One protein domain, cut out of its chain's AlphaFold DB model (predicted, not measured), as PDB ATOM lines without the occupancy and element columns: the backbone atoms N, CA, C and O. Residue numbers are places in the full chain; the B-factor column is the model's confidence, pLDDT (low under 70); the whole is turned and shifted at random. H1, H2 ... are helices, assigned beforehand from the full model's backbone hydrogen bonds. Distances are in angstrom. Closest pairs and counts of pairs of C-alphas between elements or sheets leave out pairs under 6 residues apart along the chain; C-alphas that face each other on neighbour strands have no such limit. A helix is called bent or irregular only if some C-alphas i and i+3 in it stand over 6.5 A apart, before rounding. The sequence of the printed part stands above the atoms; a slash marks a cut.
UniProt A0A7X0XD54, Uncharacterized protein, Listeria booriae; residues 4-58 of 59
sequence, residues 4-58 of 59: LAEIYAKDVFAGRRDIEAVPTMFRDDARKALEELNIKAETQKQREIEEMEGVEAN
ATOM      1  N   LEU A   4     -34.042 -44.985   8.873       92.50
ATOM      2  CA  LEU A   4     -34.944 -45.614   7.907       92.50
ATOM      3  C   LEU A   4     -35.219 -44.709   6.703       92.50
ATOM      4  O   LEU A   4     -35.263 -45.196   5.577       92.50
ATOM      5  N   ALA A   5     -35.365 -43.401   6.922       92.81
ATOM      6  CA  ALA A   5     -35.580 -42.446   5.839       92.81
ATOM      7  C   ALA A   5     -34.351 -42.341   4.925       92.81
ATOM      8  O   ALA A   5     -34.506 -42.279   3.708       92.81
ATOM      9  N   GLU A   6     -33.141 -42.412   5.488       94.19
ATOM     10  CA  GLU A   6     -31.902 -42.461   4.705       94.19
ATOM     11  C   GLU A   6     -31.796 -43.737   3.861       94.19
ATOM     12  O   GLU A   6     -31.368 -43.683   2.709       94.19
ATOM     13  N   ILE A   7     -32.196 -44.890   4.410       95.62
ATOM     14  CA  ILE A   7     -32.232 -46.153   3.658       95.62
ATOM     15  C   ILE A   7     -33.226 -46.041   2.498       95.62
ATOM     16  O   ILE A   7     -32.875 -46.360   1.363       95.62
ATOM     17  N   TYR A   8     -34.433 -45.525   2.753       95.75
ATOM     18  CA  TYR A   8     -35.423 -45.306   1.699       95.75
ATOM     19  C   TYR A   8     -34.919 -44.342   0.626       95.75
ATOM     20  O   TYR A   8     -35.068 -44.634  -0.556       95.75
ATOM     21  N   ALA A   9     -34.286 -43.235   1.012       96.12
ATOM     22  CA  ALA A   9     -33.720 -42.281   0.067       96.12
ATOM     23  C   ALA A   9     -32.647 -42.922  -0.822       96.12
ATOM     24  O   ALA A   9     -32.668 -42.723  -2.031       96.12
ATOM     25  N   LYS A  10     -31.758 -43.745  -0.252       95.69
ATOM     26  CA  LYS A  10     -30.740 -44.482  -1.017       95.69
ATOM     27  C   LYS A  10     -31.357 -45.501  -1.972       95.69
ATOM     28  O   LYS A  10     -30.888 -45.632  -3.098       95.69
ATOM     29  N   ASP A  11     -32.401 -46.211  -1.548       96.69
ATOM     30  CA  ASP A  11     -33.121 -47.147  -2.416       96.69
ATOM     31  C   ASP A  11     -33.804 -46.433  -3.584       96.69
ATOM     32  O   ASP A  11     -33.734 -46.922  -4.710       96.69
ATOM     33  N   VAL A  12     -34.422 -45.278  -3.319       96.38
ATOM     34  CA  VAL A  12     -35.058 -44.439  -4.341       96.38
ATOM     35  C   VAL A  12     -34.020 -43.865  -5.298       96.38
ATOM     36  O   VAL A  12     -34.174 -43.987  -6.508       96.38
ATOM     37  N   PHE A  13     -32.924 -43.317  -4.774       95.81
ATOM     38  CA  PHE A  13     -31.813 -42.801  -5.572       95.81
ATOM     39  C   PHE A  13     -31.208 -43.880  -6.484       95.81
ATOM     40  O   PHE A  13     -30.901 -43.620  -7.641       95.81
ATOM     41  N   ALA A  14     -31.089 -45.114  -5.986       95.31
ATOM     42  CA  ALA A  14     -30.596 -46.255  -6.752       95.31
ATOM     43  C   ALA A  14     -31.635 -46.858  -7.721       95.31
ATOM     44  O   ALA A  14     -31.351 -47.879  -8.346       95.31
ATOM     45  N   GLY A  15     -32.850 -46.300  -7.809       94.69
ATOM     46  CA  GLY A  15     -33.935 -46.824  -8.645       94.69
ATOM     47  C   GLY A  15     -34.487 -48.180  -8.188       94.69
ATOM     48  O   GLY A  15     -35.181 -48.852  -8.944       94.69
ATOM     49  N   ARG A  16     -34.179 -48.614  -6.958       96.06
ATOM     50  CA  ARG A  16     -34.645 -49.894  -6.388       96.06
ATOM     51  C   ARG A  16     -36.041 -49.798  -5.774       96.06
ATOM     52  O   ARG A  16     -36.629 -50.822  -5.430       96.06
ATOM     53  N   ARG A  17     -36.543 -48.579  -5.571       94.88
ATOM     54  CA  ARG A  17     -37.822 -48.291  -4.917       94.88
ATOM     55  C   ARG A  17     -38.398 -46.981  -5.441       94.88
ATOM     56  O   ARG A  17     -37.672 -46.004  -5.552       94.88
ATOM     57  N   ASP A  18     -39.707 -46.921  -5.652       95.94
ATOM     58  CA  ASP A  18     -40.387 -45.655  -5.928       95.94
ATOM     59  C   ASP A  18     -40.633 -44.856  -4.644       95.94
ATOM     60  O   ASP A  18     -40.976 -45.412  -3.598       95.94
ATOM     61  N   ILE A  19     -40.544 -43.526  -4.723       92.69
ATOM     62  CA  ILE A  19     -40.818 -42.643  -3.575       92.69
ATOM     63  C   ILE A  19     -42.257 -42.791  -3.049       92.69
ATOM     64  O   ILE A  19     -42.525 -42.590  -1.864       92.69
ATOM     65  N   GLU A  20     -43.190 -43.190  -3.915       94.69
ATOM     66  CA  GLU A  20     -44.584 -43.455  -3.554       94.69
ATOM     67  C   GLU A  20     -44.723 -44.701  -2.666       94.69
ATOM     68  O   GLU A  20     -45.589 -44.736  -1.791       94.69
ATOM     69  N   ALA A  21     -43.818 -45.676  -2.813       95.06
ATOM     70  CA  ALA A  21     -43.758 -46.888  -1.996       95.06
ATOM     71  C   ALA A  21     -43.089 -46.668  -0.624       95.06
ATOM     72  O   ALA A  21     -43.034 -47.586   0.199       95.06
ATOM     73  N   VAL A  22     -42.558 -45.469  -0.357       95.62
ATOM     74  CA  VAL A  22     -42.044 -45.090   0.964       95.62
ATOM     75  C   VAL A  22     -43.225 -44.753   1.883       95.62
ATOM     76  O   VAL A  22     -44.097 -43.972   1.476       95.62
ATOM     77  N   PRO A  23     -43.269 -45.292   3.122       95.31
ATOM     78  CA  PRO A  23     -44.315 -44.954   4.081       95.31
ATOM     79  C   PRO A  23     -44.438 -43.440   4.255       95.31
ATOM     80  O   PRO A  23     -43.429 -42.746   4.382       95.31
ATOM     81  N   THR A  24     -45.668 -42.931   4.295       95.69
ATOM     82  CA  THR A  24     -45.948 -41.485   4.336       95.69
ATOM     83  C   THR A  24     -45.209 -40.771   5.468       95.69
ATOM     84  O   THR A  24     -44.656 -39.702   5.237       95.69
ATOM     85  N   MET A  25     -45.091 -41.403   6.642       94.62
ATOM     86  CA  MET A  25     -44.351 -40.867   7.797       94.62
ATOM     87  C   MET A  25     -42.843 -40.670   7.573       94.62
ATOM     88  O   MET A  25     -42.216 -39.929   8.318       94.62
ATOM     89  N   PHE A  26     -42.255 -41.325   6.568       94.69
ATOM     90  CA  PHE A  26     -40.838 -41.190   6.215       94.69
ATOM     91  C   PHE A  26     -40.621 -40.496   4.872       94.69
ATOM     92  O   PHE A  26     -39.475 -40.271   4.494       94.69
ATOM     93  N   ARG A  27     -41.686 -40.173   4.130       94.00
ATOM     94  CA  ARG A  27     -41.571 -39.672   2.758       94.00
ATOM     95  C   ARG A  27     -40.906 -38.299   2.705       94.00
ATOM     96  O   ARG A  27     -40.068 -38.082   1.837       94.00
ATOM     97  N   ASP A  28     -41.226 -37.404   3.637       95.56
ATOM     98  CA  ASP A  28     -40.617 -36.069   3.684       95.56
ATOM     99  C   ASP A  28     -39.136 -36.122   4.078       95.56
ATOM    100  O   ASP A  28     -38.306 -35.469   3.448       95.56
ATOM    101  N   ASP A  29     -38.781 -36.956   5.057       95.69
ATOM    102  CA  ASP A  29     -37.381 -37.163   5.436       95.69
ATOM    103  C   ASP A  29     -36.590 -37.855   4.314       95.69
ATOM    104  O   ASP A  29     -35.458 -37.466   4.026       95.69
ATOM    105  N   ALA A  30     -37.188 -38.837   3.631       94.81
ATOM    106  CA  ALA A  30     -36.568 -39.508   2.492       94.81
ATOM    107  C   ALA A  30     -36.384 -38.552   1.304       94.81
ATOM    108  O   ALA A  30     -35.370 -38.631   0.619       94.81
ATOM    109  N   ARG A  31     -37.318 -37.616   1.076       95.19
ATOM    110  CA  ARG A  31     -37.174 -36.554   0.065       95.19
ATOM    111  C   ARG A  31     -36.012 -35.619   0.377       95.19
ATOM    112  O   ARG A  31     -35.224 -35.345  -0.519       95.19
ATOM    113  N   LYS A  32     -35.869 -35.180   1.632       95.06
ATOM    114  CA  LYS A  32     -34.729 -34.348   2.053       95.06
ATOM    115  C   LYS A  32     -33.400 -35.073   1.841       95.06
ATOM    116  O   LYS A  32     -32.497 -34.527   1.224       95.06
ATOM    117  N   ALA A  33     -33.309 -36.325   2.283       94.94
ATOM    118  CA  ALA A  33     -32.106 -37.128   2.082       94.94
ATOM    119  C   ALA A  33     -31.825 -37.400   0.589       94.94
ATOM    120  O   ALA A  33     -30.668 -37.449   0.180       94.94
ATOM    121  N   LEU A  34     -32.862 -37.549  -0.245       95.31
ATOM    122  CA  LEU A  34     -32.717 -37.711  -1.693       95.31
ATOM    123  C   LEU A  34     -32.166 -36.443  -2.363       95.31
ATOM    124  O   LEU A  34     -31.306 -36.542  -3.234       95.31
ATOM    125  N   GLU A  35     -32.620 -35.262  -1.940       95.12
ATOM    126  CA  GLU A  35     -32.092 -33.977  -2.413       95.12
ATOM    127  C   GLU A  35     -30.597 -33.837  -2.093       95.12
ATOM    128  O   GLU A  35     -29.799 -33.529  -2.977       95.12
ATOM    129  N   GLU A  36     -30.184 -34.173  -0.869       93.31
ATOM    130  CA  GLU A  36     -28.767 -34.169  -0.489       93.31
ATOM    131  C   GLU A  36     -27.925 -35.152  -1.319       93.31
ATOM    132  O   GLU A  36     -26.772 -34.860  -1.647       93.31
ATOM    133  N   LEU A  37     -28.474 -36.328  -1.653       93.19
ATOM    134  CA  LEU A  37     -27.801 -37.304  -2.514       93.19
ATOM    135  C   LEU A  37     -27.635 -36.777  -3.943       93.19
ATOM    136  O   LEU A  37     -26.552 -36.922  -4.508       93.19
ATOM    137  N   ASN A  38     -28.662 -36.128  -4.497       93.06
ATOM    138  CA  ASN A  38     -28.592 -35.511  -5.822       93.06
ATOM    139  C   ASN A  38     -27.521 -34.417  -5.872       93.06
ATOM    140  O   ASN A  38     -26.649 -34.475  -6.734       93.06
ATOM    141  N   ILE A  39     -27.504 -33.505  -4.895       92.38
ATOM    142  CA  ILE A  39     -26.496 -32.434  -4.812       92.38
ATOM    143  C   ILE A  39     -25.080 -33.023  -4.760       92.38
ATOM    144  O   ILE A  39     -24.174 -32.553  -5.453       92.38
ATOM    145  N   LYS A  40     -24.870 -34.074  -3.956       91.88
ATOM    146  CA  LYS A  40     -23.571 -34.759  -3.870       91.88
ATOM    147  C   LYS A  40     -23.175 -35.395  -5.199       91.88
ATOM    148  O   LYS A  40     -22.018 -35.271  -5.590       91.88
ATOM    149  N   ALA A  41     -24.113 -36.037  -5.890       90.25
ATOM    150  CA  ALA A  41     -23.862 -36.649  -7.190       90.25
ATOM    151  C   ALA A  41     -23.540 -35.602  -8.268       90.25
ATOM    152  O   ALA A  41     -22.626 -35.802  -9.062       90.25
ATOM    153  N   GLU A  42     -24.240 -34.467  -8.281       91.38
ATOM    154  CA  GLU A  42     -23.939 -33.347  -9.180       91.38
ATOM    155  C   GLU A  42     -22.566 -32.740  -8.886       91.38
ATOM    156  O   GLU A  42     -21.782 -32.512  -9.803       91.38
ATOM    157  N   THR A  43     -22.238 -32.553  -7.606       90.19
ATOM    158  CA  THR A  43     -20.924 -32.044  -7.184       90.19
ATOM    159  C   THR A  43     -19.794 -32.990  -7.591       90.19
ATOM    160  O   THR A  43     -18.728 -32.535  -7.997       90.19
ATOM    161  N   GLN A  44     -20.003 -34.306  -7.482       86.31
ATOM    162  CA  GLN A  44     -19.024 -35.301  -7.927       86.31
ATOM    163  C   GLN A  44     -18.817 -35.234  -9.439       86.31
ATOM    164  O   GLN A  44     -17.678 -35.097  -9.869       86.31
ATOM    165  N   LYS A  45     -19.902 -35.190 -10.220       84.88
ATOM    166  CA  LYS A  45     -19.816 -35.048 -11.679       84.88
ATOM    167  C   LYS A  45     -19.077 -33.783 -12.104       84.88
ATOM    168  O   LYS A  45     -18.274 -33.846 -13.024       84.88
ATOM    169  N   GLN A  46     -19.333 -32.649 -11.449       81.94
ATOM    170  CA  GLN A  46     -18.620 -31.399 -11.743       81.94
ATOM    171  C   GLN A  46     -17.116 -31.548 -11.496       81.94
ATOM    172  O   GLN A  46     -16.334 -31.218 -12.378       81.94
ATOM    173  N   ARG A  47     -16.717 -32.142 -10.365       82.25
ATOM    174  CA  ARG A  47     -15.297 -32.401 -10.076       82.25
ATOM    175  C   ARG A  47     -14.650 -33.358 -11.071       82.25
ATOM    176  O   ARG A  47     -13.512 -33.138 -11.451       82.25
ATOM    177  N   GLU A  48     -15.356 -34.412 -11.479       79.94
ATOM    178  CA  GLU A  48     -14.864 -35.356 -12.493       79.94
ATOM    179  C   GLU A  48     -14.666 -34.673 -13.855       79.94
ATOM    180  O   GLU A  48     -13.693 -34.959 -14.548       79.94
ATOM    181  N   ILE A  49     -15.556 -33.745 -14.227       80.00
ATOM    182  CA  ILE A  49     -15.424 -32.938 -15.448       80.00
ATOM    183  C   ILE A  49     -14.219 -31.996 -15.338       80.00
ATOM    184  O   ILE A  49     -13.373 -32.005 -16.226       80.00
ATOM    185  N   GLU A  50     -14.093 -31.248 -14.240       75.88
ATOM    186  CA  GLU A  50     -12.965 -30.330 -14.018       75.88
ATOM    187  C   GLU A  50     -11.611 -31.062 -13.999       75.88
ATOM    188  O   GLU A  50     -10.617 -30.543 -14.506       75.88
ATOM    189  N   GLU A  51     -11.558 -32.275 -13.438       75.62
ATOM    190  CA  GLU A  51     -10.352 -33.109 -13.446       75.62
ATOM    191  C   GLU A  51     -10.003 -33.581 -14.864       75.62
ATOM    192  O   GLU A  51      -8.833 -33.569 -15.236       75.62
ATOM    193  N   MET A  52     -10.996 -33.937 -15.683       71.19
ATOM    194  CA  MET A  52     -10.780 -34.345 -17.074       71.19
ATOM    195  C   MET A  52     -10.324 -33.169 -17.954       71.19
ATOM    196  O   MET A  52      -9.351 -33.298 -18.695       71.19
ATOM    197  N   GLU A  53     -10.966 -32.005 -17.831       70.75
ATOM    198  CA  GLU A  53     -10.615 -30.793 -18.588       70.75
ATOM    199  C   GLU A  53      -9.258 -30.205 -18.151       70.75
ATOM    200  O   GLU A  53      -8.514 -29.657 -18.966       70.75
ATOM    201  N   GLY A  54      -8.888 -30.360 -16.876       61.25
ATOM    202  CA  GLY A  54      -7.582 -29.951 -16.353       61.25
ATOM    203  C   GLY A  54      -6.401 -30.785 -16.869       61.25
ATOM    204  O   GLY A  54      -5.260 -30.323 -16.798       61.25
ATOM    205  N   VAL A  55      -6.654 -31.987 -17.399       58.66
ATOM    206  CA  VAL A  55      -5.630 -32.853 -18.006       58.66
ATOM    207  C   VAL A  55      -5.383 -32.485 -19.475       58.66
ATOM    208  O   VAL A  55      -4.228 -32.473 -19.888       58.66
ATOM    209  N   GLU A  56      -6.410 -32.091 -20.239       57.19
ATOM    210  CA  GLU A  56      -6.247 -31.665 -21.645       57.19
ATOM    211  C   GLU A  56      -5.569 -30.290 -21.798       57.19
ATOM    212  O   GLU A  56      -4.942 -30.013 -22.819       57.19
ATOM    213  N   ALA A  57      -5.649 -29.412 -20.794       56.47
ATOM    214  CA  ALA A  57      -5.043 -28.076 -20.853       56.47
ATOM    215  C   ALA A  57      -3.523 -28.047 -20.568       56.47
ATOM    216  O   ALA A  57      -2.930 -26.965 -20.565       56.47
ATOM    217  N   ASN A  58      -2.901 -29.200 -20.295       52.56
ATOM    218  CA  ASN A  58      -1.518 -29.307 -19.813       52.56
ATOM    219  C   ASN A  58      -0.599 -30.188 -20.692       52.56
ATOM    220  O   ASN A  58       0.477 -30.574 -20.224       52.56
TER     221      ASN A  58
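Overview. This is residues 4 to 58 of the 59 residues of an uncharacterized protein of Listeria booriae (UniProt A0A7X0XD54). One long helix, H2, makes the length of the domain; a short helix, H1, packs slantwise on its first part, and the rest of H2 sticks out as a free arm, residues 39 to 56, with residues 57 and 58 at its tip. H1 and the first part of H2 make a small body with the link of residues 14 to 23. The printed part has 55 residues with two named helices, H1 then H2 along the chain, and no named strand; the class is all helix. The whole is only just extended, close to loose, with a radius of gyration of the C-alphas of 15.4 A and spans of 52 by 17 by 14 A.

Arrangement. H2, residues 24 to 56, has a kink of 26 degrees near residue 31. It touches H1, residues 4 to 13, with residues 26 to 38 alone. The closest C-alphas of the two helices are those of Ala 5 and Ala 30, 4.6 A apart. The helices run the same way at a steep tilt of 48 degrees. In H1 every O i to N i+4 pair is within hydrogen-bond range; in H2, 26 of 29 are.

Along the chain. H2 begins at C-alpha 24 (-45.948, -41.485, 4.336) and ends at C-alpha 56 (-6.247, -31.665, -21.645), 48.5 A away. It is irregular: C-alphas 25 and 28 are 7.3 A apart. H1 begins at C-alpha 4 (-34.944, -45.614, 7.907) and is 14.1 A long from first to last C-alpha.

Size, cuts and confidence. The two C-alphas farthest apart are those of Met 25 and Asn 58, at 52.3 A. Without residues 39 to 58, which stand free, the body spans 21 by 17 by 13 A. The link from H1 to H2 is short, and the printed part has no cut. The mean pLDDT of the printed part is 88.2; residues 54 to 58 are under 70.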